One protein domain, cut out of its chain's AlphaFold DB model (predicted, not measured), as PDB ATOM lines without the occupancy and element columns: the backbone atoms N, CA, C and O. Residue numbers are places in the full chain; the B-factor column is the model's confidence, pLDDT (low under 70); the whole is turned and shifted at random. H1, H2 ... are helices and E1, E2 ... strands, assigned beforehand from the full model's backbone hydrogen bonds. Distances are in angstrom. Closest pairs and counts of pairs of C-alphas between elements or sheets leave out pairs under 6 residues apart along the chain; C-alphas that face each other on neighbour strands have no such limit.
ATOM      1  N   ASP A   6     128.204 175.728 143.183       97.88
ATOM      2  CA  ASP A   6     128.979 176.041 144.390       97.88
ATOM      3  C   ASP A   6     128.532 175.180 145.582       97.88
ATOM      4  O   ASP A   6     129.365 174.588 146.269       97.88
ATOM      5  N   GLY A   7     127.223 175.053 145.799       97.75
ATOM      6  CA  GLY A   7     126.637 174.186 146.817       97.75
ATOM      7  C   GLY A   7     126.989 172.714 146.609       97.75
ATOM      8  O   GLY A   7     127.383 172.040 147.565       97.75
ATOM      9  N   ASP A   8     126.916 172.229 145.369       98.31
ATOM     10  CA  ASP A   8     127.288 170.853 145.020       98.31
ATOM     11  C   ASP A   8     128.777 170.586 145.284       98.31
ATOM     12  O   ASP A   8     129.132 169.581 145.907       98.31
ATOM     13  N   LEU A   9     129.646 171.531 144.906       98.69
ATOM     14  CA  LEU A   9     131.082 171.474 145.168       98.69
ATOM     15  C   LEU A   9     131.384 171.451 146.672       98.69
ATOM     16  O   LEU A   9     132.151 170.602 147.132       98.69
ATOM     17  N   PHE A  10     130.774 172.343 147.460       98.62
ATOM     18  CA  PHE A  10     130.964 172.360 148.913       98.62
ATOM     19  C   PHE A  10     130.429 171.095 149.576       98.62
ATOM     20  O   PHE A  10     131.065 170.590 150.500       98.62
ATOM     21  N   ARG A  11     129.305 170.550 149.101       98.38
ATOM     22  CA  ARG A  11     128.760 169.284 149.599       98.38
ATOM     23  C   ARG A  11     129.723 168.131 149.335       98.38
ATOM     24  O   ARG A  11     130.061 167.410 150.273       98.38
ATOM     25  N   ALA A  12     130.186 167.971 148.097       98.50
ATOM     26  CA  ALA A  12     131.131 166.916 147.734       98.50
ATOM     27  C   ALA A  12     132.451 167.054 148.504       98.50
ATOM     28  O   ALA A  12     132.961 166.081 149.058       98.50
ATOM     29  N   TRP A  13     132.971 168.279 148.617       98.62
ATOM     30  CA  TRP A  13     134.198 168.549 149.358       98.62
ATOM     31  C   TRP A  13     134.045 168.294 150.862       98.62
ATOM     32  O   TRP A  13     134.948 167.734 151.481       98.62
ATOM     33  N   ALA A  14     132.908 168.652 151.462       98.44
ATOM     34  CA  ALA A  14     132.631 168.371 152.868       98.44
ATOM     35  C   ALA A  14     132.539 166.864 153.143       98.44
ATOM     36  O   ALA A  14     133.109 166.406 154.130       98.44
ATOM     37  N   LEU A  15     131.882 166.096 152.266       98.44
ATOM     38  CA  LEU A  15     131.811 164.634 152.358       98.44
ATOM     39  C   LEU A  15     133.203 164.000 152.262       98.44
ATOM     40  O   LEU A  15     133.578 163.225 153.137       98.44
ATOM     41  N   LEU A  16     134.000 164.404 151.269       98.31
ATOM     42  CA  LEU A  16     135.390 163.965 151.138       98.31
ATOM     43  C   LEU A  16     136.192 164.247 152.416       98.31
ATOM     44  O   LEU A  16     136.918 163.388 152.905       98.31
ATOM     45  N   ARG A  17     136.074 165.457 152.974       97.88
ATOM     46  CA  ARG A  17     136.794 165.827 154.198       97.88
ATOM     47  C   ARG A  17     136.283 165.089 155.432       97.88
ATOM     48  O   ARG A  17     137.087 164.774 156.300       97.88
ATOM     49  N   ALA A  18     134.986 164.808 155.521       98.00
ATOM     50  CA  ALA A  18     134.418 164.040 156.623       98.00
ATOM     51  C   ALA A  18     135.031 162.632 156.677       98.00
ATOM     52  O   ALA A  18     135.498 162.216 157.735       98.00
ATOM     53  N   GLU A  19     135.113 161.950 155.534       97.00
ATOM     54  CA  GLU A  19     135.744 160.633 155.445       97.00
ATOM     55  C   GLU A  19     137.266 160.716 155.649       97.00
ATOM     56  O   GLU A  19     137.809 160.081 156.552       97.00
ATOM     57  N   ARG A  20     137.959 161.550 154.862       95.56
ATOM     58  CA  ARG A  20     139.430 161.601 154.812       95.56
ATOM     59  C   ARG A  20     140.079 162.257 156.032       95.56
ATOM     60  O   ARG A  20     141.095 161.763 156.511       95.56
ATOM     61  N   ASP A  21     139.553 163.395 156.491       95.38
ATOM     62  CA  ASP A  21     140.192 164.218 157.533       95.38
ATOM     63  C   ASP A  21     139.666 163.884 158.942       95.38
ATOM     64  O   ASP A  21     140.372 164.118 159.922       95.38
ATOM     65  N   SER A  22     138.437 163.359 159.051       95.12
ATOM     66  CA  SER A  22     137.760 163.125 160.339       95.12
ATOM     67  C   SER A  22     137.417 161.657 160.619       95.12
ATOM     68  O   SER A  22     137.005 161.346 161.738       95.12
ATOM     69  N   GLY A  23     137.543 160.758 159.635       93.25
ATOM     70  CA  GLY A  23     137.160 159.349 159.769       93.25
ATOM     71  C   GLY A  23     135.654 159.126 159.950       93.25
ATOM     72  O   GLY A  23     135.241 158.087 160.465       93.25
ATOM     73  N   TRP A  24     134.821 160.106 159.589       95.94
ATOM     74  CA  TRP A  24     133.369 159.971 159.665       95.94
ATOM     75  C   TRP A  24     132.870 159.082 158.525       95.94
ATOM     76  O   TRP A  24     133.293 159.273 157.385       95.94
ATOM     77  N   PRO A  25     131.952 158.139 158.798       94.00
ATOM     78  CA  PRO A  25     131.438 157.261 157.762       94.00
ATOM     79  C   PRO A  25     130.647 158.071 156.733       94.00
ATOM     80  O   PRO A  25     129.721 158.811 157.074       94.00
ATOM     81  N   VAL A  26     131.005 157.897 155.466       95.62
ATOM     82  CA  VAL A  26     130.296 158.445 154.310       95.62
ATOM     83  C   VAL A  26     129.863 157.274 153.435       95.62
ATOM     84  O   VAL A  26     130.573 156.278 153.321       95.62
ATOM     85  N   ASN A  27     128.675 157.368 152.835       94.38
ATOM     86  CA  ASN A  27     128.228 156.350 151.887       94.38
ATOM     87  C   ASN A  27     129.236 156.252 150.736       94.38
ATOM     88  O   ASN A  27     129.522 157.255 150.078       94.38
ATOM     89  N   ALA A  28     129.743 155.043 150.495       90.50
ATOM     90  CA  ALA A  28     130.726 154.792 149.451       90.50
ATOM     91  C   ALA A  28     130.228 155.315 148.094       90.50
ATOM     92  O   ALA A  28     129.079 155.083 147.719       90.50
ATOM     93  N   GLY A  29     131.091 156.029 147.370       93.81
ATOM     94  CA  GLY A  29     130.777 156.583 146.050       93.81
ATOM     95  C   GLY A  29     130.058 157.936 146.061       93.81
ATOM     96  O   GLY A  29     129.992 158.581 145.019       93.81
ATOM     97  N   LEU A  30     129.558 158.421 147.204       96.50
ATOM     98  CA  LEU A  30     128.668 159.586 147.214       96.50
ATOM     99  C   LEU A  30     129.333 160.879 146.712       96.50
ATOM    100  O   LEU A  30     128.727 161.617 145.938       96.50
ATOM    101  N   TYR A  31     130.559 161.192 147.142       97.81
ATOM    102  CA  TYR A  31     131.244 162.396 146.653       97.81
ATOM    103  C   TYR A  31     131.826 162.197 145.245       97.81
ATOM    104  O   TYR A  31     131.955 163.170 144.505       97.81
ATOM    105  N   GLN A  32     132.129 160.954 144.853       98.38
ATOM    106  CA  GLN A  32     132.536 160.584 143.496       98.38
ATOM    107  C   GLN A  32     131.395 160.807 142.498       98.38
ATOM    108  O   GLN A  32     131.626 161.339 141.415       98.38
ATOM    109  N   ASP A  33     130.169 160.439 142.877       98.44
ATOM    110  CA  ASP A  33     128.971 160.646 142.068       98.44
ATOM    111  C   ASP A  33     128.724 162.136 141.825       98.44
ATOM    112  O   ASP A  33     128.574 162.550 140.677       98.44
ATOM    113  N   ILE A  34     128.792 162.958 142.879       98.50
ATOM    114  CA  ILE A  34     128.643 164.414 142.742       98.50
ATOM    115  C   ILE A  34     129.772 164.994 141.875       98.50
ATOM    116  O   ILE A  34     129.509 165.814 141.002       98.50
ATOM    117  N   ALA A  35     131.024 164.560 142.063       98.69
ATOM    118  CA  ALA A  35     132.147 165.028 141.248       98.69
ATOM    119  C   ALA A  35     131.968 164.690 139.761       98.69
ATOM    120  O   ALA A  35     132.202 165.540 138.902       98.69
ATOM    121  N   ARG A  36     131.527 163.465 139.448       98.69
ATOM    122  CA  ARG A  36     131.195 163.051 138.079       98.69
ATOM    123  C   ARG A  36     130.108 163.946 137.489       98.69
ATOM    124  O   ARG A  36     130.247 164.359 136.340       98.69
ATOM    125  N   ASP A  37     129.061 164.235 138.252       98.44
ATOM    126  CA  ASP A  37     127.925 165.017 137.769       98.44
ATOM    127  C   ASP A  37     128.295 166.501 137.588       98.44
ATOM    128  O   ASP A  37     127.874 167.122 136.614       98.44
ATOM    129  N   ILE A  38     129.173 167.064 138.429       98.62
ATOM    130  CA  ILE A  38     129.757 168.398 138.193       98.62
ATOM    131  C   ILE A  38     130.529 168.412 136.869       98.62
ATOM    132  O   ILE A  38     130.330 169.317 136.062       98.62
ATOM    133  N   VAL A  39     131.381 167.411 136.617       98.62
ATOM    134  CA  VAL A  39     132.166 167.338 135.373       98.62
ATOM    135  C   VAL A  39     131.264 167.219 134.144       98.62
ATOM    136  O   VAL A  39     131.483 167.917 133.158       98.62
ATOM    137  N   SER A  40     130.250 166.355 134.187       97.94
ATOM    138  CA  SER A  40     129.402 166.088 133.022       97.94
ATOM    139  C   SER A  40     128.356 167.173 132.770       97.94
ATOM    140  O   SER A  40     128.034 167.457 131.617       97.94
ATOM    141  N   LEU A  41     127.826 167.795 133.827       97.50
ATOM    142  CA  LEU A  41     126.690 168.707 133.718       97.50
ATOM    143  C   LEU A  41     127.080 170.174 133.875       97.50
ATOM    144  O   LEU A  41     126.442 171.017 133.246       97.50
ATOM    145  N   CYS A  42     128.132 170.476 134.639       97.94
ATOM    146  CA  CYS A  42     128.449 171.834 135.095       97.94
ATOM    147  C   CYS A  42     129.805 172.373 134.606       97.94
ATOM    148  O   CYS A  42     130.250 173.417 135.077       97.94
ATOM    149  N   LEU A  43     130.477 171.689 133.675       98.12
ATOM    150  CA  LEU A  43     131.658 172.216 132.985       98.12
ATOM    151  C   LEU A  43     131.351 172.494 131.518       98.12
ATOM    152  O   LEU A  43     130.697 171.696 130.838       98.12
ATOM    153  N   ARG A  44     131.823 173.636 131.021       97.94
ATOM    154  CA  ARG A  44     131.654 174.056 129.624       97.94
ATOM    155  C   ARG A  44     132.936 174.689 129.100       97.94
ATOM    156  O   ARG A  44     133.609 175.353 129.879       97.94
ATOM    157  N   PRO A  45     133.292 174.510 127.820       97.81
ATOM    158  CA  PRO A  45     134.434 175.207 127.238       97.81
ATOM    159  C   PRO A  45     134.322 176.725 127.409       97.81
ATOM    160  O   PRO A  45     133.241 177.281 127.216       97.81
ATOM    161  N   ASP A  46     135.424 177.401 127.732       98.19
ATOM    162  CA  ASP A  46     135.505 178.856 127.590       98.19
ATOM    163  C   ASP A  46     135.437 179.212 126.094       98.19
ATOM    164  O   ASP A  46     136.299 178.756 125.335       98.19
ATOM    165  N   PRO A  47     134.475 180.037 125.637       97.38
ATOM    166  CA  PRO A  47     134.379 180.422 124.227       97.38
ATOM    167  C   PRO A  47     135.640 181.109 123.668       97.38
ATOM    168  O   PRO A  47     135.846 181.133 122.457       97.38
ATOM    169  N   ARG A  48     136.500 181.662 124.533       97.44
ATOM    170  CA  ARG A  48     137.780 182.309 124.179       97.44
ATOM    171  C   ARG A  48     138.947 181.325 124.171       97.44
ATOM    172  O   ARG A  48     139.965 181.580 123.533       97.44
ATOM    173  N   ALA A  49     138.810 180.216 124.894       96.12
ATOM    174  CA  ALA A  49     139.831 179.192 125.063       96.12
ATOM    175  C   ALA A  49     139.176 177.798 125.145       96.12
ATOM    176  O   ALA A  49     139.108 177.223 126.231       96.12
ATOM    177  N   PRO A  50     138.733 177.206 124.014       93.56
ATOM    178  CA  PRO A  50     137.885 176.004 124.018       93.56
ATOM    179  C   PRO A  50     138.478 174.758 124.699       93.56
ATOM    180  O   PRO A  50     137.747 173.827 125.023       93.56
ATOM    181  N   GLY A  51     139.797 174.716 124.914       95.75
ATOM    182  CA  GLY A  51     140.466 173.651 125.670       95.75
ATOM    183  C   GLY A  51     140.410 173.812 127.194       95.75
ATOM    184  O   GLY A  51     140.859 172.916 127.903       95.75
ATOM    185  N   SER A  52     139.885 174.930 127.698       97.81
ATOM    186  CA  SER A  52     139.872 175.265 129.124       97.81
ATOM    187  C   SER A  52     138.432 175.323 129.643       97.81
ATOM    188  O   SER A  52     137.612 176.048 129.074       97.81
ATOM    189  N   PRO A  53     138.083 174.555 130.689       98.19
ATOM    190  CA  PRO A  53     136.713 174.493 131.173       98.19
ATOM    191  C   PRO A  53     136.377 175.654 132.121       98.19
ATOM    192  O   PRO A  53     137.139 175.992 133.025       98.19
ATOM    193  N   LEU A  54     135.184 176.215 131.952       98.50
ATOM    194  CA  LEU A  54     134.497 177.083 132.900       98.50
ATOM    195  C   LEU A  54     133.538 176.257 133.762       98.50
ATOM    196  O   LEU A  54     132.813 175.402 133.250       98.50
ATOM    197  N   LEU A  55     133.498 176.562 135.060       98.44
ATOM    198  CA  LEU A  55     132.486 176.045 135.980       98.44
ATOM    199  C   LEU A  55     131.190 176.849 135.820       98.44
ATOM    200  O   LEU A  55     131.157 178.040 136.142       98.44
ATOM    201  N   THR A  56     130.126 176.214 135.332       97.81
ATOM    202  CA  THR A  56     128.820 176.862 135.204       97.81
ATOM    203  C   THR A  56     128.071 176.883 136.541       97.81
ATOM    204  O   THR A  56     128.256 175.995 137.378       97.81
ATOM    205  N   PRO A  57     127.178 177.865 136.755       96.56
ATOM    206  CA  PRO A  57     126.428 178.017 138.005       96.56
ATOM    207  C   PRO A  57     125.464 176.868 138.326       96.56
ATOM    208  O   PRO A  57     125.050 176.722 139.471       96.56
ATOM    209  N   GLY A  58     125.109 176.064 137.329       95.94
ATOM    210  CA  GLY A  58     124.226 174.910 137.444       95.94
ATOM    211  C   GLY A  58     124.201 174.121 136.137       95.94
ATOM    212  O   GLY A  58     124.703 174.591 135.110       95.94
ATOM    213  N   ALA A  59     123.594 172.940 136.174       94.38
ATOM    214  CA  ALA A  59     123.384 172.063 135.029       94.38
ATOM    215  C   ALA A  59     122.408 172.679 134.017       94.38
ATOM    216  O   ALA A  59     122.568 172.500 132.810       94.38
ATOM    217  N   GLU A  60     121.414 173.426 134.505       92.19
ATOM    218  CA  GLU A  60     120.420 174.119 133.682       92.19
ATOM    219  C   GLU A  60     120.830 175.549 133.299       92.19
ATOM    220  O   GLU A  60     120.074 176.241 132.616       92.19
ATOM    221  N   ALA A  61     121.998 176.022 133.750       91.31
ATOM    222  CA  ALA A  61     122.477 177.356 133.406       91.31
ATOM    223  C   ALA A  61     122.717 177.466 131.894       91.31
ATOM    224  O   ALA A  61     123.194 176.517 131.266       91.31
ATOM    225  N   ARG A  62     122.435 178.640 131.308       88.75
ATOM    226  CA  ARG A  62     122.758 178.885 129.898       88.75
ATOM    227  C   ARG A  62     124.244 178.630 129.667       88.75
ATOM    228  O   ARG A  62     125.110 179.216 130.321       88.75
ATOM    229  N   SER A  63     124.515 177.815 128.661       83.12
ATOM    230  CA  SER A  63     125.864 177.510 128.217       83.12
ATOM    231  C   SER A  63     125.900 177.256 126.717       83.12
ATOM    232  O   SER A  63     126.283 176.170 126.272       83.12
ATOM    233  N   ASP A  64     125.434 178.227 125.942       89.19
ATOM    234  CA  ASP A  64     125.583 178.151 124.497       89.19
ATOM    235  C   ASP A  64     127.082 178.187 124.152       89.19
ATOM    236  O   ASP A  64     127.846 178.857 124.857       89.19
ATOM    237  N   PRO A  65     127.533 177.502 123.084       87.50
ATOM    238  CA  PRO A  65     128.955 177.439 122.728       87.50
ATOM    239  C   PRO A  65     129.638 178.807 122.592       87.50
ATOM    240  O   PRO A  65     130.832 178.925 122.847       87.50
ATOM    241  N   ASP A  66     128.875 179.841 122.233       92.25
ATOM    242  CA  ASP A  66     129.377 181.199 122.021       92.25
ATOM    243  C   ASP A  66     129.264 182.098 123.263       92.25
ATOM    244  O   ASP A  66     129.795 183.214 123.265       92.25
ATOM    245  N   ARG A  67     128.534 181.660 124.301       95.88
ATOM    246  CA  ARG A  67     128.192 182.482 125.467       95.88
ATOM    247  C   ARG A  67     127.882 181.641 126.704       95.88
ATOM    248  O   ARG A  67     126.796 181.075 126.844       95.88
ATOM    249  N   VAL A  68     128.812 181.651 127.652       97.69
ATOM    250  CA  VAL A  68     128.714 180.892 128.903       97.69
ATOM    251  C   VAL A  68     128.508 181.843 130.076       97.69
ATOM    252  O   VAL A  68     129.302 182.764 130.273       97.69
ATOM    253  N   LEU A  69     127.455 181.608 130.865       97.81
ATOM    254  CA  LEU A  69     127.245 182.338 132.113       97.81
ATOM    255  C   LEU A  69     128.257 181.871 133.161       97.81
ATOM    256  O   LEU A  69     128.382 180.675 133.429       97.81
ATOM    257  N   PHE A  70     128.936 182.821 133.792       97.94
ATOM    258  CA  PHE A  70     129.959 182.574 134.797       97.94
ATOM    259  C   PHE A  70     129.658 183.362 136.073       97.94
ATOM    260  O   PHE A  70     129.344 184.554 136.030       97.94
ATOM    261  N   ASN A  71     129.781 182.698 137.222       98.38
ATOM    262  CA  ASN A  71     129.742 183.347 138.529       98.38
ATOM    263  C   ASN A  71     131.141 183.254 139.164       98.38
ATOM    264  O   ASN A  71     131.530 182.172 139.616       98.38
ATOM    265  N   PRO A  72     131.902 184.363 139.234       98.50
ATOM    266  CA  PRO A  72     133.242 184.387 139.826       98.50
ATOM    267  C   PRO A  72     133.306 183.789 141.231       98.50
ATOM    268  O   PRO A  72     134.295 183.166 141.614       98.50
ATOM    269  N   SER A  73     132.232 183.950 142.005       98.38
ATOM    270  CA  SER A  73     132.164 183.492 143.387       98.38
ATOM    271  C   SER A  73     131.945 181.990 143.549       98.38
ATOM    272  O   SER A  73     131.959 181.507 144.676       98.38
ATOM    273  N   TYR A  74     131.756 181.242 142.459       98.50
ATOM    274  CA  TYR A  74     131.617 179.783 142.496       98.50
ATOM    275  C   TYR A  74     132.980 179.085 142.410       98.50
ATOM    276  O   TYR A  74     133.103 177.897 142.710       98.50
ATOM    277  N   ILE A  75     134.031 179.826 142.050       98.69
ATOM    278  CA  ILE A  75     135.386 179.300 141.945       98.69
ATOM    279  C   ILE A  75     136.009 179.210 143.338       98.69
ATOM    280  O   ILE A  75     136.476 180.195 143.908       98.69
ATOM    281  N   MET A  76     136.036 177.991 143.878       98.62
ATOM    282  CA  MET A  76     136.761 177.634 145.098       98.62
ATOM    283  C   MET A  76     137.927 176.693 144.736       98.62
ATOM    284  O   MET A  76     137.751 175.470 144.796       98.62
ATOM    285  N   PRO A  77     139.122 177.216 144.375       98.69
ATOM    286  CA  PRO A  77     140.198 176.405 143.795       98.69
ATOM    287  C   PRO A  77     140.604 175.216 144.663       98.69
ATOM    288  O   PRO A  77     140.729 174.099 144.171       98.69
ATOM    289  N   ARG A  78     140.725 175.412 145.982       98.50
ATOM    290  CA  ARG A  78     141.069 174.333 146.919       98.50
ATOM    291  C   ARG A  78     140.064 173.182 146.913       98.50
ATOM    292  O   ARG A  78     140.478 172.038 147.082       98.50
ATOM    293  N   ALA A  79     138.770 173.474 146.788       98.75
ATOM    294  CA  ALA A  79     137.734 172.447 146.786       98.75
ATOM    295  C   ALA A  79     137.768 171.658 145.473       98.75
ATOM    296  O   ALA A  79     137.775 170.430 145.511       98.75
ATOM    297  N   LEU A  80     137.883 172.358 144.338       98.88
ATOM    298  CA  LEU A  80     138.017 171.753 143.010       98.88
ATOM    299  C   LEU A  80     139.256 170.853 142.916       98.88
ATOM    300  O   LEU A  80     139.139 169.690 142.537       98.88
ATOM    301  N   TRP A  81     140.418 171.347 143.354       98.62
ATOM    302  CA  TRP A  81     141.660 170.570 143.401       98.62
ATOM    303  C   TRP A  81     141.546 169.345 144.309       98.62
ATOM    304  O   TRP A  81     141.899 168.237 143.908       98.62
ATOM    305  N   ALA A  82     141.051 169.521 145.539       98.56
ATOM    306  CA  ALA A  82     140.938 168.419 146.490       98.56
ATOM    307  C   ALA A  82     139.988 167.325 145.988       98.56
ATOM    308  O   ALA A  82     140.296 166.144 146.136       98.56
ATOM    309  N   LEU A  83     138.853 167.723 145.407       98.62
ATOM    310  CA  LEU A  83     137.870 166.796 144.870       98.62
ATOM    311  C   LEU A  83     138.416 166.083 143.631       98.62
ATOM    312  O   LEU A  83     138.428 164.859 143.609       98.62
ATOM    313  N   GLY A  84     138.955 166.821 142.656       98.69
ATOM    314  CA  GLY A  84     139.470 166.234 141.419       98.69
ATOM    315  C   GLY A  84     140.620 165.250 141.634       98.69
ATOM    316  O   GLY A  84     140.644 164.208 140.984       98.69
ATOM    317  N   LEU A  85     141.517 165.510 142.592       98.56
ATOM    318  CA  LEU A  85     142.560 164.549 142.971       98.56
ATOM    319  C   LEU A  85     141.975 163.289 143.620       98.56
ATOM    320  O   LEU A  85     142.407 162.184 143.310       98.56
ATOM    321  N   ALA A  86     140.994 163.440 144.515       98.25
ATOM    322  CA  ALA A  86     140.393 162.316 145.234       98.25
ATOM    323  C   ALA A  86     139.465 161.448 144.368       98.25
ATOM    324  O   ALA A  86     139.171 160.314 144.742       98.25
ATOM    325  N   THR A  87     138.970 161.981 143.248       98.38
ATOM    326  CA  THR A  87     138.028 161.297 142.348       98.38
ATOM    327  C   THR A  87     138.600 161.032 140.956       98.38
ATOM    328  O   THR A  87     137.839 160.667 140.062       98.38
ATOM    329  N   GLU A  88     139.900 161.270 140.749       98.38
ATOM    330  CA  GLU A  88     140.589 161.106 139.459       98.38
ATOM    331  C   GLU A  88     139.889 161.864 138.309       98.38
ATOM    332  O   GLU A  88     139.664 161.338 137.218       98.38
ATOM    333  N   LYS A  89     139.506 163.120 138.575       98.56
ATOM    334  CA  LYS A  89     138.860 164.040 137.623       98.56
ATOM    335  C   LYS A  89     139.776 165.224 137.304       98.56
ATOM    336  O   LYS A  89     139.653 166.268 137.955       98.56
ATOM    337  N   PRO A  90     140.709 165.094 136.339       98.56
ATOM    338  CA  PRO A  90     141.597 166.191 135.949       98.56
ATOM    339  C   PRO A  90     140.843 167.427 135.429       98.56
ATOM    340  O   PRO A  90     141.359 168.536 135.515       98.56
ATOM    341  N   GLU A  91     139.607 167.274 134.956       98.75
ATOM    342  CA  GLU A  91     138.750 168.368 134.493       98.75
ATOM    343  C   GLU A  91     138.423 169.364 135.615       98.75
ATOM    344  O   GLU A  91     138.328 170.562 135.364       98.75
ATOM    345  N   LEU A  92     138.305 168.892 136.865       98.81
ATOM    346  CA  LEU A  92     138.088 169.766 138.022       98.81
ATOM    347  C   LEU A  92     139.342 170.580 138.365       98.81
ATOM    348  O   LEU A  92     139.221 171.739 138.756       98.81
ATOM    349  N   LEU A  93     140.536 170.004 138.188       98.75
ATOM    350  CA  LEU A  93     141.804 170.726 138.350       98.75
ATOM    351  C   LEU A  93     141.931 171.799 137.263       98.75
ATOM    352  O   LEU A  93     142.186 172.959 137.571       98.75
ATOM    353  N   ALA A  94     141.653 171.432 136.009       98.75
ATOM    354  CA  ALA A  94     141.656 172.365 134.888       98.75
ATOM    355  C   ALA A  94     140.649 173.513 135.086       98.75
ATOM    356  O   ALA A  94     140.973 174.664 134.807       98.75
ATOM    357  N   ALA A  95     139.457 173.225 135.620       98.75
ATOM    358  CA  ALA A  95     138.461 174.249 135.938       98.75
ATOM    359  C   ALA A  95     138.909 175.172 137.081       98.75
ATOM    360  O   ALA A  95     138.572 176.355 137.084       98.75
ATOM    361  N   ALA A  96     139.679 174.657 138.044       98.75
ATOM    362  CA  ALA A  96     140.259 175.472 139.107       98.75
ATOM    363  C   ALA A  96     141.300 176.452 138.550       98.75
ATOM    364  O   ALA A  96     141.203 177.654 138.798       98.75
ATOM    365  N   ASP A  97     142.252 175.944 137.768       98.69
ATOM    366  CA  ASP A  97     143.366 176.730 137.230       98.69
ATOM    367  C   ASP A  97     142.886 177.758 136.193       98.69
ATOM    368  O   ASP A  97     143.291 178.928 136.215       98.69
ATOM    369  N   HIS A  98     141.959 177.355 135.318       98.81
ATOM    370  CA  HIS A  98     141.339 178.281 134.371       98.81
ATOM    371  C   HIS A  98     140.446 179.298 135.083       98.81
ATOM    372  O   HIS A  98     140.490 180.483 134.769       98.81
ATOM    373  N   GLY A  99     139.702 178.876 136.110       98.75
ATOM    374  CA  GLY A  99     138.921 179.777 136.954       98.75
ATOM    375  C   GLY A  99     139.776 180.879 137.588       98.75
ATOM    376  O   GLY A  99     139.389 182.044 137.533       98.75
ATOM    377  N   GLU A 100     140.955 180.553 138.131       98.81
ATOM    378  CA  GLU A 100     141.913 181.561 138.619       98.81
ATOM    379  C   GLU A 100     142.343 182.523 137.493       98.81
ATOM    380  O   GLU A 100     142.315 183.740 137.677       98.81
ATOM    381  N   THR A 101     142.634 182.010 136.294       98.75
ATOM    382  CA  THR A 101     142.974 182.845 135.125       98.75
ATOM    383  C   THR A 101     141.857 183.843 134.791       98.75
ATOM    384  O   THR A 101     142.106 185.048 134.719       98.75
ATOM    385  N   VAL A 102     140.607 183.382 134.694       98.75
ATOM    386  CA  VAL A 102     139.436 184.239 134.429       98.75
ATOM    387  C   VAL A 102     139.237 185.281 135.534       98.75
ATOM    388  O   VAL A 102     138.938 186.445 135.256       98.75
ATOM    389  N   LEU A 103     139.439 184.908 136.801       98.81
ATOM    390  CA  LEU A 103     139.368 185.846 137.923       98.81
ATOM    391  C   LEU A 103     140.434 186.945 137.826       98.81
ATOM    392  O   LEU A 103     140.166 188.086 138.213       98.81
ATOM    393  N   ALA A 104     141.638 186.628 137.342       98.69
ATOM    394  CA  ALA A 104     142.701 187.612 137.164       98.69
ATOM    395  C   ALA A 104     142.366 188.618 136.056       98.69
ATOM    396  O   ALA A 104     142.560 189.820 136.245       98.69
ATOM    397  N   GLU A 105     141.798 188.140 134.948       98.38
ATOM    398  CA  GLU A 105     141.313 188.985 133.854       98.38
ATOM    399  C   GLU A 105     140.203 189.935 134.326       98.38
ATOM    400  O   GLU A 105     140.281 191.140 134.095       98.38
ATOM    401  N   LEU A 106     139.203 189.425 135.054       98.25
ATOM    402  CA  LEU A 106     138.109 190.241 135.597       98.25
ATOM    403  C   LEU A 106     138.614 191.312 136.573       98.25
ATOM    404  O   LEU A 106     138.158 192.456 136.533       98.25
ATOM    405  N   ALA A 107     139.579 190.966 137.429       97.81
ATOM    406  CA  ALA A 107     140.148 191.893 138.405       97.81
ATOM    407  C   ALA A 107     140.842 193.109 137.760       97.81
ATOM    408  O   ALA A 107     140.918 194.178 138.382       97.81
ATOM    409  N   ALA A 108     141.329 192.956 136.524       97.12
ATOM    410  CA  ALA A 108     141.983 194.016 135.765       97.12
ATOM    411  C   ALA A 108     141.000 195.044 135.176       97.12
ATOM    412  O   ALA A 108     141.418 196.156 134.859       97.12
ATOM    413  N   LEU A 109     139.713 194.705 135.045       93.56
ATOM    414  CA  LEU A 109     138.738 195.522 134.313       93.56
ATOM    415  C   LEU A 109     137.885 196.412 135.220       93.56
ATOM    416  O   LEU A 109     137.700 197.592 134.941       93.56
ATOM    417  N   HIS A 110     137.339 195.845 136.291       89.62
ATOM    418  CA  HIS A 110     136.333 196.491 137.139       89.62
ATOM    419  C   HIS A 110     136.287 195.812 138.525       89.62
ATOM    420  O   HIS A 110     136.981 194.811 138.743       89.62
ATOM    421  N   PRO A 111     135.497 196.313 139.500       96.75
ATOM    422  CA  PRO A 111     135.076 195.503 140.643       96.75
ATOM    423  C   PRO A 111     134.575 194.128 140.186       96.75
ATOM    424  O   PRO A 111     133.913 194.018 139.154       96.75
ATOM    425  N   LEU A 112     134.895 193.069 140.929       98.06
ATOM    426  CA  LEU A 112     134.534 191.700 140.540       98.06
ATOM    427  C   LEU A 112     133.005 191.561 140.450       98.06
ATOM    428  O   LEU A 112     132.335 191.864 141.438       98.06
ATOM    429  N   PRO A 113     132.434 191.126 139.317       98.06
ATOM    430  CA  PRO A 113     130.990 191.039 139.174       98.06
ATOM    431  C   PRO A 113     130.437 189.807 139.906       98.06
ATOM    432  O   PRO A 113     131.140 188.812 140.074       98.06
ATOM    433  N   ASP A 114     129.164 189.851 140.297       98.00
ATOM    434  CA  ASP A 114     128.442 188.660 140.768       98.00
ATOM    435  C   ASP A 114     128.263 187.649 139.624       98.00
ATOM    436  O   ASP A 114     128.454 186.449 139.791       98.00
ATOM    437  N   TRP A 115     127.908 188.162 138.444       97.94
ATOM    438  CA  TRP A 115     127.587 187.394 137.246       97.94
ATOM    439  C   TRP A 115     128.187 188.085 136.030       97.94
ATOM    440  O   TRP A 115     128.129 189.313 135.915       97.94
ATOM    441  N   ILE A 116     128.739 187.306 135.109       97.88
ATOM    442  CA  ILE A 116     129.297 187.803 133.855       97.88
ATOM    443  C   ILE A 116     129.104 186.755 132.766       97.88
ATOM    444  O   ILE A 116     129.171 185.558 133.041       97.88
ATOM    445  N   ASP A 117     128.875 187.196 131.533       97.81
ATOM    446  CA  ASP A 117     128.940 186.291 130.394       97.81
ATOM    447  C   ASP A 117     130.335 186.282 129.797       97.81
ATOM    448  O   ASP A 117     130.948 187.330 129.588       97.81
ATOM    449  N   VAL A 118     130.809 185.085 129.480       98.06
ATOM    450  CA  VAL A 118     132.041 184.858 128.736       98.06
ATOM    451  C   VAL A 118     131.663 184.537 127.296       98.06
ATOM    452  O   VAL A 118     130.913 183.592 127.058       98.06
ATOM    453  N   THR A 119     132.148 185.328 126.342       97.69
ATOM    454  CA  THR A 119     131.925 185.154 124.898       97.69
ATOM    455  C   THR A 119     133.253 185.049 124.165       97.69
ATOM    456  O   THR A 119     134.290 185.414 124.713       97.69
ATOM    457  N   ALA A 120     133.243 184.625 122.898       96.31
ATOM    458  CA  ALA A 120     134.463 184.500 122.094       96.31
ATOM    459  C   ALA A 120     135.286 185.806 121.977       96.31
ATOM    460  O   ALA A 120     136.485 185.755 121.711       96.31
ATOM    461  N   THR A 121     134.669 186.977 122.184       96.38
ATOM    462  CA  THR A 121     135.333 188.289 122.092       96.38
ATOM    463  C   THR A 121     135.687 188.910 123.445       96.38
ATOM    464  O   THR A 121     136.303 189.975 123.468       96.38
ATOM    465  N   GLY A 122     135.334 188.276 124.569       96.75
ATOM    466  CA  GLY A 122     135.632 188.785 125.909       96.75
ATOM    467  C   GLY A 122     134.472 188.620 126.887       96.75
ATOM    468  O   GLY A 122     133.663 187.704 126.777       96.75
ATOM    469  N   PHE A 123     134.405 189.517 127.869       97.62
ATOM    470  CA  PHE A 123     133.317 189.544 128.843       97.62
ATOM    471  C   PHE A 123     132.171 190.438 128.370       97.62
ATOM    472  O   PHE A 123     132.396 191.507 127.800       97.62
ATOM    473  N   ALA A 124     130.940 190.022 128.647       96.75
ATOM    474  CA  ALA A 124     129.730 190.753 128.302       96.75
ATOM    475  C   ALA A 124     128.761 190.827 129.489       96.75
ATOM    476  O   ALA A 124     128.789 190.000 130.402       96.75
ATOM    477  N   THR A 125     127.866 191.816 129.450       96.31
ATOM    478  CA  THR A 125     126.751 191.941 130.398       96.31
ATOM    479  C   THR A 125     125.945 190.637 130.440       96.31
ATOM    480  O   THR A 125     125.493 190.208 129.376       96.31
ATOM    481  N   PRO A 126     125.719 190.025 131.619       95.19
ATOM    482  CA  PRO A 126     124.916 188.814 131.743       95.19
ATOM    483  C   PRO A 126     123.478 189.067 131.281       95.19
ATOM    484  O   PRO A 126     122.905 190.107 131.601       95.19
ATOM    485  N   ALA A 127     122.878 188.140 130.528       92.38
ATOM    486  CA  ALA A 127     121.515 188.356 130.022       92.38
ATOM    487  C   ALA A 127     120.430 188.205 131.107       92.38
ATOM    488  O   ALA A 127     119.394 188.860 131.043       92.38
ATOM    489  N   GLU A 128     120.659 187.340 132.093       91.44
ATOM    490  CA  GLU A 128     119.685 186.953 133.122       91.44
ATOM    491  C   GLU A 128     119.874 187.703 134.444       91.44
ATOM    492  O   GLU A 128     119.017 187.640 135.327       91.44
ATOM    493  N   HIS A 129     120.997 188.404 134.601       93.50
ATOM    494  CA  HIS A 129     121.411 188.998 135.866       93.50
ATOM    495  C   HIS A 129     121.775 190.471 135.699       93.50
ATOM    496  O   HIS A 129     122.085 190.952 134.614       93.50
ATOM    497  N   ALA A 130     121.759 191.211 136.805       92.38
ATOM    498  CA  ALA A 130     122.283 192.568 136.804       92.38
ATOM    499  C   ALA A 130     123.815 192.533 136.809       92.38
ATOM    500  O   ALA A 130     124.416 191.847 137.638       92.38
ATOM    501  N   LEU A 131     124.436 193.337 135.948       94.06
ATOM    502  CA  LEU A 131     125.877 193.553 135.972       94.06
ATOM    503  C   LEU A 131     126.251 194.476 137.139       94.06
ATOM    504  O   LEU A 131     126.102 195.695 137.060       94.06
ATOM    505  N   ARG A 132     126.691 193.885 138.251       94.31
ATOM    506  CA  ARG A 132     127.115 194.587 139.473       94.31
ATOM    507  C   ARG A 132     128.094 193.734 140.271       94.31
ATOM    508  O   ARG A 132     128.172 192.527 140.053       94.31
ATOM    509  N   SER A 133     128.766 194.354 141.234       97.38
ATOM    510  CA  SER A 133     129.559 193.665 142.253       97.38
ATOM    511  C   SER A 133     128.823 193.757 143.586       97.38
ATOM    512  O   SER A 133     128.647 194.851 144.120       97.38
ATOM    513  N   SER A 134     128.320 192.639 144.100       96.75
ATOM    514  CA  SER A 134     127.534 192.599 145.330       96.75
ATOM    515  C   SER A 134     127.893 191.358 146.151       96.75
ATOM    516  O   SER A 134     129.045 190.924 146.168       96.75
ATOM    517  N   TYR A 135     126.919 190.816 146.882       96.25
ATOM    518  CA  TYR A 135     127.088 189.763 147.878       96.25
ATOM    519  C   TYR A 135     127.808 188.503 147.382       96.25
ATOM    520  O   TYR A 135     128.565 187.915 148.158       96.25
ATOM    521  N   ASP A 136     127.610 188.101 146.126       97.31
ATOM    522  CA  ASP A 136     128.263 186.919 145.559       97.31
ATOM    523  C   ASP A 136     129.766 187.176 145.442       97.31
ATOM    524  O   ASP A 136     130.576 186.432 146.009       97.31
ATOM    525  N   ALA A 137     130.142 188.278 144.787       97.50
ATOM    526  CA  ALA A 137     131.531 188.653 144.537       97.50
ATOM    527  C   ALA A 137     132.380 188.777 145.817       97.50
ATOM    528  O   ALA A 137     133.592 188.546 145.779       97.50
ATOM    529  N   LEU A 138     131.759 189.057 146.972       96.62
ATOM    530  CA  LEU A 138     132.452 189.135 148.267       96.62
ATOM    531  C   LEU A 138     133.145 187.819 148.658       96.62
ATOM    532  O   LEU A 138     134.088 187.834 149.450       96.62
ATOM    533  N   ARG A 139     132.714 186.674 148.112       97.75
ATOM    534  CA  ARG A 139     133.311 185.360 148.412       97.75
ATOM    535  C   ARG A 139     134.620 185.108 147.662       97.75
ATOM    536  O   ARG A 139     135.430 184.316 148.134       97.75
ATOM    537  N   VAL A 140     134.876 185.800 146.551       98.25
ATOM    538  CA  VAL A 140     136.097 185.618 145.744       98.25
ATOM    539  C   VAL A 140     137.387 185.825 146.559       98.25
ATOM    540  O   VAL A 140     138.211 184.905 146.594       98.25
ATOM    541  N   PRO A 141     137.595 186.958 147.268       96.94
ATOM    542  CA  PRO A 141     138.805 187.147 148.073       96.94
ATOM    543  C   PRO A 141     138.935 186.116 149.205       96.94
ATOM    544  O   PRO A 141     140.051 185.688 149.514       96.94
ATOM    545  N   LEU A 142     137.816 185.670 149.789       96.38
ATOM    546  CA  LEU A 142     137.785 184.605 150.796       96.38
ATOM    547  C   LEU A 142     138.273 183.271 150.212       96.38
ATOM    548  O   LEU A 142     139.173 182.646 150.776       96.38
ATOM    549  N   TYR A 143     137.716 182.841 149.080       97.94
ATOM    550  CA  TYR A 143     138.013 181.547 148.461       97.94
ATOM    551  C   TYR A 143     139.440 181.457 147.926       97.94
ATOM    552  O   TYR A 143     140.118 180.447 148.146       97.94
ATOM    553  N   LEU A 144     139.954 182.530 147.326       98.06
ATOM    554  CA  LEU A 144     141.355 182.610 146.907       98.06
ATOM    555  C   LEU A 144     142.304 182.598 148.109       98.06
ATOM    556  O   LEU A 144     143.253 181.811 148.140       98.06
ATOM    557  N   SER A 145     142.023 183.393 149.147       95.88
ATOM    558  CA  SER A 145     142.846 183.418 150.364       95.88
ATOM    559  C   SER A 145     142.879 182.054 151.057       95.88
ATOM    560  O   SER A 145     143.946 181.587 151.460       95.88
ATOM    561  N   TRP A 146     141.734 181.376 151.146       94.81
ATOM    562  CA  TRP A 146     141.625 180.042 151.740       94.81
ATOM    563  C   TRP A 146     142.302 178.947 150.893       94.81
ATOM    564  O   TRP A 146     142.753 177.923 151.424       94.81
ATOM    565  N   SER A 147     142.442 179.191 149.590       96.75
ATOM    566  CA  SER A 147     143.185 178.343 148.649       96.75
ATOM    567  C   SER A 147     144.687 178.648 148.599       96.75
ATOM    568  O   SER A 147     145.406 178.051 147.805       96.75
ATOM    569  N   GLY A 148     145.193 179.558 149.441       95.69
ATOM    570  CA  GLY A 148     146.609 179.939 149.450       95.69
ATOM    571  C   GLY A 148     147.013 180.861 148.295       95.69
ATOM    572  O   GLY A 148     148.200 181.032 148.038       95.69
ATOM    573  N   ARG A 149     146.047 181.484 147.609       96.31
ATOM    574  CA  ARG A 149     146.235 182.390 146.462       96.31
ATOM    575  C   ARG A 149     146.147 183.860 146.870       96.31
ATOM    576  O   ARG A 149     145.522 184.673 146.204       96.31
ATOM    577  N   ARG A 150     146.757 184.219 148.000       93.06
ATOM    578  CA  ARG A 150     146.645 185.576 148.573       93.06
ATOM    579  C   ARG A 150     147.195 186.679 147.669       93.06
ATOM    580  O   ARG A 150     146.682 187.787 147.697       93.06
ATOM    581  N   SER A 151     148.219 186.377 146.873       94.88
ATOM    582  CA  SER A 151     148.811 187.316 145.914       94.88
ATOM    583  C   SER A 151     148.013 187.447 144.614       94.88
ATOM    584  O   SER A 151     148.426 188.185 143.724       94.88
ATOM    585  N   HIS A 152     146.902 186.722 144.469       97.75
ATOM    586  CA  HIS A 152     146.081 186.779 143.269       97.75
ATOM    587  C   HIS A 152     145.422 188.168 143.135       97.75
ATOM    588  O   HIS A 152     144.839 188.652 144.110       97.75
ATOM    589  N   PRO A 153     145.443 188.813 141.952       98.12
ATOM    590  CA  PRO A 153     144.956 190.188 141.778       98.12
ATOM    591  C   PRO A 153     143.482 190.378 142.168       98.12
ATOM    592  O   PRO A 153     143.108 191.426 142.690       98.12
ATOM    593  N   ALA A 154     142.648 189.348 142.008       98.12
ATOM    594  CA  ALA A 154     141.254 189.382 142.460       98.12
ATOM    595  C   ALA A 154     141.096 189.522 143.992       98.12
ATOM    596  O   ALA A 154     140.105 190.093 144.445       98.12
ATOM    597  N   VAL A 155     142.068 189.075 144.803       97.44
ATOM    598  CA  VAL A 155     142.054 189.317 146.260       97.44
ATOM    599  C   VAL A 155     142.228 190.806 146.546       97.44
ATOM    600  O   VAL A 155     141.457 191.377 147.321       97.44
ATOM    601  N   LEU A 156     143.200 191.442 145.885       95.56
ATOM    602  CA  LEU A 156     143.438 192.877 146.009       95.56
ATOM    603  C   LEU A 156     142.211 193.669 145.544       95.56
ATOM    604  O   LEU A 156     141.684 194.463 146.321       95.56
ATOM    605  N   ARG A 157     141.693 193.383 144.342       97.31
ATOM    606  CA  ARG A 157     140.508 194.065 143.797       97.31
ATOM    607  C   ARG A 157     139.296 193.944 144.722       97.31
ATOM    608  O   ARG A 157     138.655 194.947 145.016       97.31
ATOM    609  N   GLY A 158     138.991 192.736 145.202       96.44
ATOM    610  CA  GLY A 158     137.874 192.517 146.124       96.44
ATOM    611  C   GLY A 158     138.045 193.270 147.447       96.44
ATOM    612  O   GLY A 158     137.086 193.833 147.974       96.44
ATOM    613  N   THR A 159     139.276 193.342 147.959       94.75
ATOM    614  CA  THR A 159     139.599 194.101 149.176       94.75
ATOM    615  C   THR A 159     139.426 195.602 148.966       94.75
ATOM    616  O   THR A 159     138.816 196.264 149.799       94.75
ATOM    617  N   GLU A 160     139.914 196.150 147.853       95.31
ATOM    618  CA  GLU A 160     139.721 197.563 147.505       95.31
ATOM    619  C   GLU A 160     138.235 197.915 147.397       95.31
ATOM    620  O   GLU A 160     137.806 198.933 147.938       95.31
ATOM    621  N   THR A 161     137.435 197.046 146.768       96.38
ATOM    622  CA  THR A 161     135.981 197.216 146.703       96.38
ATOM    623  C   THR A 161     135.370 197.270 148.102       96.38
ATOM    624  O   THR A 161     134.705 198.253 148.415       96.38
ATOM    625  N   LEU A 162     135.643 196.291 148.971       96.06
ATOM    626  CA  LEU A 162     135.149 196.273 150.357       96.06
ATOM    627  C   LEU A 162     135.532 197.551 151.125       96.06
ATOM    628  O   LEU A 162     134.710 198.110 151.852       96.06
ATOM    629  N   MET A 163     136.760 198.037 150.938       94.81
ATOM    630  CA  MET A 163     137.303 199.209 151.633       94.81
ATOM    631  C   MET A 163     136.831 200.555 151.065       94.81
ATOM    632  O   MET A 163     137.108 201.587 151.669       94.81
ATOM    633  N   SER A 164     136.099 200.570 149.947       96.06
ATOM    634  CA  SER A 164     135.542 201.801 149.356       96.06
ATOM    635  C   SER A 164     134.368 202.402 150.146       96.06
ATOM    636  O   SER A 164     133.848 203.460 149.786       96.06
ATOM    637  N   ALA A 165     133.944 201.740 151.226       95.75
ATOM    638  CA  ALA A 165     132.944 202.255 152.148       95.75
ATOM    639  C   ALA A 165     133.313 203.637 152.710       95.75
ATOM    640  O   ALA A 165     134.455 203.912 153.071       95.75
ATOM    641  N   SER A 166     132.302 204.492 152.837       95.00
ATOM    642  CA  SER A 166     132.414 205.824 153.432       95.00
ATOM    643  C   SER A 166     131.964 205.872 154.893       95.00
ATOM    644  O   SER A 166     132.345 206.792 155.618       95.00
ATOM    645  N   LEU A 167     131.147 204.913 155.340       94.62
ATOM    646  CA  LEU A 167     130.652 204.870 156.713       94.62
ATOM    647  C   LEU A 167     131.702 204.245 157.648       94.62
ATOM    648  O   LEU A 167     132.236 203.176 157.340       94.62
ATOM    649  N   PRO A 168     131.978 204.845 158.823       92.31
ATOM    650  CA  PRO A 168     132.915 204.277 159.788       92.31
ATOM    651  C   PRO A 168     132.557 202.833 160.169       92.31
ATOM    652  O   PRO A 168     131.409 202.528 160.492       92.31
ATOM    653  N   GLY A 169     133.544 201.935 160.126       89.81
ATOM    654  CA  GLY A 169     133.383 200.523 160.505       89.81
ATOM    655  C   GLY A 169     132.554 199.660 159.542       89.81
ATOM    656  O   GLY A 169     132.354 198.474 159.830       89.81
ATOM    657  N   HIS A 170     132.093 200.230 158.426       96.31
ATOM    658  CA  HIS A 170     131.361 199.520 157.382       96.31
ATOM    659  C   HIS A 170     132.281 199.130 156.226       96.31
ATOM    660  O   HIS A 170     133.345 199.711 156.021       96.31
ATOM    661  N   LEU A 171     131.828 198.151 155.450       97.12
ATOM    662  CA  LEU A 171     132.425 197.731 154.189       97.12
ATOM    663  C   LEU A 171     131.397 197.880 153.073       97.12
ATOM    664  O   LEU A 171     130.200 197.696 153.310       97.12
ATOM    665  N   ALA A 172     131.841 198.214 151.864       97.44
ATOM    666  CA  ALA A 172     130.955 198.268 150.713       97.44
ATOM    667  C   ALA A 172     130.589 196.836 150.315       97.44
ATOM    668  O   ALA A 172     131.462 196.008 150.069       97.44
ATOM    669  N   VAL A 173     129.292 196.542 150.282       97.25
ATOM    670  CA  VAL A 173     128.765 195.194 149.992       97.25
ATOM    671  C   VAL A 173     128.011 195.128 148.673       97.25
ATOM    672  O   VAL A 173     127.639 194.045 148.240       97.25
ATOM    673  N   ASN A 174     127.767 196.283 148.051       97.38
ATOM    674  CA  ASN A 174     127.171 196.410 146.730       97.38
ATOM    675  C   ASN A 174     127.706 197.680 146.067       97.38
ATOM    676  O   ASN A 174     127.520 198.781 146.601       97.38
ATOM    677  N   VAL A 175     128.361 197.525 144.921       96.75
ATOM    678  CA  VAL A 175     128.903 198.608 144.104       96.75
ATOM    679  C   VAL A 175     128.536 198.410 142.630       96.75
ATOM    680  O   VAL A 175     128.387 197.285 142.141       96.75
ATOM    681  N   THR A 176     128.412 199.515 141.897       94.88
ATOM    682  CA  THR A 176     128.373 199.459 140.427       94.88
ATOM    683  C   THR A 176     129.754 199.099 139.872       94.88
ATOM    684  O   THR A 176     130.755 199.192 140.588       94.88
ATOM    685  N   LEU A 177     129.848 198.712 138.595       90.00
ATOM    686  CA  LEU A 177     131.153 198.433 137.980       90.00
ATOM    687  C   LEU A 177     132.029 199.682 137.811       90.00
ATOM    688  O   LEU A 177     133.245 199.571 137.709       90.00
ATOM    689  N   GLU A 178     131.442 200.874 137.878       92.50
ATOM    690  CA  GLU A 178     132.167 202.148 137.933       92.50
ATOM    691  C   GLU A 178     132.693 202.459 139.348       92.50
ATOM    692  O   GLU A 178     133.315 203.495 139.569       92.50
ATOM    693  N   GLY A 179     132.430 201.585 140.328       92.00
ATOM    694  CA  GLY A 179     132.900 201.725 141.706       92.00
ATOM    695  C   GLY A 179     132.007 202.588 142.597       92.00
ATOM    696  O   GLY A 179     132.393 202.908 143.722       92.00
ATOM    697  N   LYS A 180     130.800 202.963 142.152       95.62
ATOM    698  CA  LYS A 180     129.861 203.700 143.006       95.62
ATOM    699  C   LYS A 180     129.280 202.770 144.067       95.62
ATOM    700  O   LYS A 180     128.600 201.800 143.740       95.62
ATOM    701  N   VAL A 181     129.466 203.121 145.336       97.19
ATOM    702  CA  VAL A 181     128.891 202.390 146.470       97.19
ATOM    703  C   VAL A 181     127.374 202.577 146.532       97.19
ATOM    704  O   VAL A 181     126.880 203.702 146.620       97.19
ATOM    705  N   LEU A 182     126.640 201.464 146.501       96.62
ATOM    706  CA  LEU A 182     125.177 201.414 146.591       96.62
ATOM    707  C   LEU A 182     124.694 200.922 147.957       96.62
ATOM    708  O   LEU A 182     123.647 201.362 148.426       96.62
ATOM    709  N   ALA A 183     125.446 200.026 148.599       97.12
ATOM    710  CA  ALA A 183     125.162 199.564 149.953       97.12
ATOM    711  C   ALA A 183     126.449 199.298 150.734       97.12
ATOM    712  O   ALA A 183     127.468 198.877 150.181       97.12
ATOM    713  N   GLN A 184     126.378 199.522 152.043       97.88
ATOM    714  CA  GLN A 184     127.468 199.294 152.984       97.88
ATOM    715  C   GLN A 184     126.937 198.529 154.193       97.88
ATOM    716  O   GLN A 184     125.768 198.673 154.549       97.88
ATOM    717  N   SER A 185     127.778 197.721 154.827       96.69
ATOM    718  CA  SER A 185     127.388 196.931 155.990       96.69
ATOM    719  C   SER A 185     128.521 196.802 156.994       96.69
ATOM    720  O   SER A 185     129.684 196.638 156.632       96.69
ATOM    721  N   ASP A 186     128.157 196.825 158.268       94.75
ATOM    722  CA  ASP A 186     129.009 196.545 159.413       94.75
ATOM    723  C   ASP A 186     128.687 195.164 160.017       94.75
ATOM    724  O   ASP A 186     128.902 194.924 161.205       94.75
ATOM    725  N   GLN A 187     128.144 194.224 159.242       94.88
ATOM    726  CA  GLN A 187     127.915 192.878 159.760       94.88
ATOM    727  C   GLN A 187     129.248 192.129 159.946       94.88
ATOM    728  O   GLN A 187     130.154 192.255 159.114       94.88
ATOM    729  N   PRO A 188     129.395 191.311 161.009       91.81
ATOM    730  CA  PRO A 188     130.654 190.626 161.314       91.81
ATOM    731  C   PRO A 188     131.200 189.751 160.180       91.81
ATOM    732  O   PRO A 188     132.413 189.663 160.022       91.81
ATOM    733  N   GLY A 189     130.326 189.140 159.372       91.62
ATOM    734  CA  GLY A 189     130.740 188.281 158.259       91.62
ATOM    735  C   GLY A 189     131.564 189.021 157.203       91.62
ATOM    736  O   GLY A 189     132.608 188.527 156.789       91.62
ATOM    737  N   TYR A 190     131.155 190.235 156.820       93.38
ATOM    738  CA  TYR A 190     131.896 191.031 155.838       93.38
ATOM    739  C   TYR A 190     133.242 191.497 156.391       93.38
ATOM    740  O   TYR A 190     134.246 191.453 155.683       93.38
ATOM    741  N   ARG A 191     133.290 191.871 157.679       91.25
ATOM    742  CA  ARG A 191     134.553 192.209 158.352       91.25
ATOM    743  C   ARG A 191     135.524 191.039 158.376       91.25
ATOM    744  O   ARG A 191     136.681 191.229 158.034       91.25
ATOM    745  N   ALA A 192     135.046 189.832 158.676       91.12
ATOM    746  CA  ALA A 192     135.888 188.640 158.659       91.12
ATOM    747  C   ALA A 192     136.503 188.372 157.272       91.12
ATOM    748  O   ALA A 192     137.665 187.978 157.186       91.12
ATOM    749  N   ILE A 193     135.754 188.623 156.189       91.00
ATOM    750  CA  ILE A 193     136.274 188.525 154.816       91.00
ATOM    751  C   ILE A 193     137.384 189.560 154.589       91.00
ATOM    752  O   ILE A 193     138.461 189.194 154.119       91.00
ATOM    753  N   ALA A 194     137.142 190.829 154.935       88.88
ATOM    754  CA  ALA A 194     138.127 191.897 154.764       88.88
ATOM    755  C   ALA A 194     139.400 191.652 155.591       88.88
ATOM    756  O   ALA A 194     140.504 191.779 155.064       88.88
ATOM    757  N   ASP A 195     139.255 191.237 156.851       89.31
ATOM    758  CA  ASP A 195     140.382 190.937 157.735       89.31
ATOM    759  C   ASP A 195     141.232 189.787 157.177       89.31
ATOM    760  O   ASP A 195     142.454 189.914 157.077       89.31
ATOM    761  N   LEU A 196     140.594 188.699 156.728       86.81
ATOM    762  CA  LEU A 196     141.296 187.570 156.118       86.81
ATOM    763  C   LEU A 196     142.059 187.989 154.853       86.81
ATOM    764  O   LEU A 196     143.216 187.597 154.679       86.81
ATOM    765  N   ALA A 197     141.423 188.776 153.982       81.38
ATOM    766  CA  ALA A 197     142.022 189.230 152.730       81.38
ATOM    767  C   ALA A 197     143.203 190.194 152.961       81.38
ATOM    768  O   ALA A 197     144.183 190.163 152.221       81.38
ATOM    769  N   GLN A 198     143.164 190.987 154.037       83.25
ATOM    770  CA  GLN A 198     144.233 191.908 154.438       83.25
ATOM    771  C   GLN A 198     145.327 191.262 155.305       83.25
ATOM    772  O   GLN A 198     146.206 191.971 155.796       83.25
ATOM    773  N   CYS A 199     145.288 189.940 155.524       76.81
ATOM    774  CA  CYS A 199     146.156 189.235 156.481       76.81
ATOM    775  C   CYS A 199     146.118 189.837 157.896       76.81
ATOM    776  O   CYS A 199     147.107 189.784 158.631       76.81
ATOM    777  N   ARG A 200     144.978 190.409 158.286       74.00
ATOM    778  CA  ARG A 200     144.733 190.851 159.654       74.00
ATOM    779  C   ARG A 200     144.280 189.664 160.487       74.00
ATOM    780  O   ARG A 200     143.644 188.730 160.003       74.00
ATOM    781  N   GLU A 201     144.633 189.702 161.762       63.25
ATOM    782  CA  GLU A 201     144.142 188.726 162.719       63.25
ATOM    783  C   GLU A 201     142.620 188.875 162.846       63.25
ATOM    784  O   GLU A 201     142.121 189.949 163.190       63.25
ATOM    785  N   VAL A 202     141.877 187.803 162.559       60.78
ATOM    786  CA  VAL A 202     140.422 187.787 162.727       60.78
ATOM    787  C   VAL A 202     140.131 187.737 164.225       60.78
ATOM    788  O   VAL A 202     140.182 186.679 164.852       60.78
ATOM    789  N   LYS A 203     139.838 188.895 164.817       58.59
ATOM    790  CA  LYS A 203     139.469 188.989 166.231       58.59
ATOM    791  C   LYS A 203     138.019 188.564 166.411       58.59
ATOM    792  O   LYS A 203     137.105 189.373 166.277       58.59
ATOM    793  N   ILE A 204     137.813 187.293 166.734       58.09
ATOM    794  CA  ILE A 204     136.520 186.798 167.206       58.09
ATOM    795  C   ILE A 204     136.472 187.026 168.719       58.09
ATOM    796  O   ILE A 204     137.201 186.374 169.464       58.09
ATOM    797  N   SER A 205     135.649 187.964 169.197       64.69
ATOM    798  CA  SER A 205     135.468 188.140 170.642       64.69
ATOM    799  C   SER A 205     134.537 187.064 171.211       64.69
ATOM    800  O   SER A 205     133.590 186.629 170.548       64.69
ATOM    801  N   ALA A 206     134.773 186.648 172.459       63.16
ATOM    802  CA  ALA A 206     133.916 185.678 173.150       63.16
ATOM    803  C   ALA A 206     132.442 186.128 173.161       63.16
ATOM    804  O   ALA A 206     131.552 185.340 172.862       63.16
ATOM    805  N   GLU A 207     132.185 187.428 173.338       63.97
ATOM    806  CA  GLU A 207     130.834 187.992 173.247       63.97
ATOM    807  C   GLU A 207     130.189 187.850 171.856       63.97
ATOM    808  O   GLU A 207     128.967 187.794 171.735       63.97
ATOM    809  N   GLN A 208     130.970 187.876 170.770       63.41
ATOM    810  CA  GLN A 208     130.441 187.659 169.417       63.41
ATOM    811  C   GLN A 208     130.057 186.189 169.215       63.41
ATOM    812  O   GLN A 208     129.007 185.913 168.634       63.41
ATOM    813  N   MET A 209     130.853 185.258 169.752       59.94
ATOM    814  CA  MET A 209     130.535 183.827 169.739       59.94
ATOM    815  C   MET A 209     129.309 183.508 170.594       59.94
ATOM    816  O   MET A 209     128.452 182.736 170.163       59.94
ATOM    817  N   ASP A 210     129.194 184.122 171.769       62.94
ATOM    818  CA  ASP A 210     128.074 183.896 172.681       62.94
ATOM    819  C   ASP A 210     126.770 184.482 172.130       62.94
ATOM    820  O   ASP A 210     125.763 183.777 172.094       62.94
ATOM    821  N   ARG A 211     126.799 185.683 171.530       64.94
ATOM    822  CA  ARG A 211     125.643 186.244 170.803       64.94
ATOM    823  C   ARG A 211     125.197 185.363 169.630       64.94
ATOM    824  O   ARG A 211     124.001 185.233 169.369       64.94
ATOM    825  N   GLN A 212     126.136 184.749 168.911       61.47
ATOM    826  CA  GLN A 212     125.822 183.841 167.803       61.47
ATOM    827  C   GLN A 212     125.258 182.501 168.310       61.47
ATOM    828  O   GLN A 212     124.302 181.981 167.734       61.47
ATOM    829  N   ARG A 213     125.779 181.980 169.430       59.50
ATOM    830  CA  ARG A 213     125.246 180.797 170.130       59.50
ATOM    831  C   ARG A 213     123.844 181.035 170.687       59.50
ATOM    832  O   ARG A 213     122.998 180.157 170.558       59.50
ATOM    833  N   GLU A 214     123.576 182.200 171.264       62.94
ATOM    834  CA  GLU A 214     122.250 182.575 171.766       62.94
ATOM    835  C   GLU A 214     121.228 182.701 170.636       62.94
ATOM    836  O   GLU A 214     120.132 182.159 170.751       62.94
ATOM    837  N   ARG A 215     121.596 183.306 169.499       60.09
ATOM    838  CA  ARG A 215     120.728 183.358 168.307       60.09
ATOM    839  C   ARG A 215     120.431 181.974 167.728       60.09
ATOM    840  O   ARG A 215     119.292 181.709 167.358       60.09
ATOM    841  N   LEU A 216     121.418 181.077 167.679       52.56
ATOM    842  CA  LEU A 216     121.214 179.689 167.240       52.56
ATOM    843  C   LEU A 216     120.333 178.899 168.222       52.56
ATOM    844  O   LEU A 216     119.477 178.128 167.796       52.56
ATOM    845  N   ARG A 217     120.475 179.134 169.533       54.97
ATOM    846  CA  ARG A 217     119.590 178.561 170.564       54.97
ATOM    847  C   ARG A 217     118.157 179.090 170.459       54.97
ATOM    848  O   ARG A 217     117.224 178.312 170.613       54.97
ATOM    849  N   GLN A 218     117.977 180.375 170.153       52.38
ATOM    850  CA  GLN A 218     116.659 180.987 169.944       52.38
ATOM    851  C   GLN A 218     116.000 180.535 168.628       52.38
ATOM    852  O   GLN A 218     114.784 180.392 168.584       52.38
ATOM    853  N   GLY A 219     116.779 180.235 167.580       44.38
ATOM    854  CA  GLY A 219     116.271 179.694 166.310       44.38
ATOM    855  C   GLY A 219     115.870 178.211 166.350       44.38
ATOM    856  O   GLY A 219     115.043 177.784 165.549       44.38
ATOM    857  N   CYS A 220     116.410 177.431 167.294       47.12
ATOM    858  CA  CYS A 220     116.007 176.037 167.542       47.12
ATOM    859  C   CYS A 220     114.828 175.900 168.530       47.12
ATOM    860  O   CYS A 220     114.344 174.791 168.755       47.12
ATOM    861  N   GLY A 221     114.356 177.001 169.125       43.66
ATOM    862  CA  GLY A 221     113.247 177.010 170.076       43.66
ATOM    863  C   GLY A 221     111.874 176.989 169.397       43.66
ATOM    864  O   GLY A 221     111.362 178.033 169.013       43.66
TER     865      GLY A 221
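What this domain is: This is residues 6 to 221 of the 226 residues of the protein "Cellulase" of Thalassococcus profundi (UniProt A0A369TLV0). Two lobes sit one beside the other: the larger has two helical hairpins, H1-H2 and H3-H4, with the strand hairpin E1-E2 packed on the long helix H4 through E2 and a second small sheet, E3-E4-E5, that H4 only grazes, and the smaller is a cluster of crossed helices H5, H6 and H7 with the strand hairpin E6-E7 packed through E6 on H6 and H7. H5 and H6 join the lobes through H3 and H4, while residues 209 to 221, of which 209 to 219 belong to H8, stick out as a free tail. The printed part has 216 residues with eight named helices and seven named strands, in the order H1 H2 E1 E2 E3 H3 H4 E4 E5 H5 H6 E6 E7 H7 H8. The sheets, E3-E4-E5, E1-E2 and E6-E7, are antiparallel, and the class is mixed, helices and strands. The whole is compact, with a radius of gyration of the C-alphas of 18.3 A and spans of 48 by 47 by 34 A.

Where its parts are: H1, residues 6 to 22, begins at C-alpha 6 at (128.979, 176.041, 144.390) and is 22.3 A long. H2, residues 30 to 42, is 17.2 A long, and E1, residues 43 to 46, follows it at once. E2 is residues 49 to 55, 13.5 A, and E3 is residues 67 to 70. H3 is residues 77 to 86. H4, residues 90 to 109, is the longest helix at 29.5 A and ends at C-alpha 109 at (138.738, 195.522, 134.313). E4 is residues 116 to 119 and E5 residues 122 to 124. H5 is residues 139 to 146 and H6 residues 153 to 163, 15.4 A. E6 is residues 171 to 175, E7 residues 181 to 185 and H7 residues 188 to 197, 14.3 A. H8, residues 206 to 219, is 19.8 A long and ends at C-alpha 219 at (116.271, 179.694, 166.310).

How they stand to each other: H1 and H2 form a helical hairpin at a shallow tilt of 26 degrees, with the C-alphas of Ala 12 and Tyr 31 closest at 4.6 A. H1 touches H3 with residues 9 to 16 alone, at a steep tilt of 57 degrees; the closest C-alphas are those of Trp 13 and Ala 79, 5.9 A. E1 and E2 are an antiparallel hairpin, with N 44 and O 54 at 3.0 A, within hydrogen-bond range. The closest C-alphas of E2 and H4 are those of Pro 53 and Ala 95, 5.1 A. H3 and H4 form a helical hairpin at a shallow tilt of 10 degrees, closest at the C-alphas of Pro 77 and Ala 96, 4.8 A. E4 is the inner strand between E3, with N 70 and O 116 at 2.8 A, and E5, with N 119 and O 122 at 2.9 A; E4 and E5 are a hairpin. H4 only grazes this sheet with residues 99 to 109. H3 touches H5 at a steep tilt of 60 degrees, and the C-alphas of Pro 77 and Leu 144 are closest, 7.0 A. H4 touches H6 with residues 103 to 108 alone, closest at the C-alphas of Ala 107 and Ala 154, 4.9 A. H5 and H6 touch at a steep tilt of 56 degrees, closest at the C-alphas of Pro 141 and Val 155, 4.3 A. H7 touches H5, the C-alphas of Leu 142 and Ile 193 being closest at 5.8 A, and H6, those of Thr 159 and Ala 194 at 6.2 A. The hairpin E6 and E7 has N 182 and O 174 at 2.8 A; the closest C-alphas of H6 and E6 are those of Leu 162 and Ala 172, 4.7 A. H8 touches no helix. Every O i to N i+4 pair is within hydrogen-bond range in H1, H2, H3, H5, H6, H7 and H8, and 15 of 16 are in H4.

The domain as a whole: The C-alphas of Thr 121 and Gly 221 are the two farthest apart, 54.0 A. The printed part has no cut. The long links are E2 to E3, 11 residues, and E5 to H5, 14 residues. The mean pLDDT of the printed part is 92.3, and residues 201 to 221 are under 70.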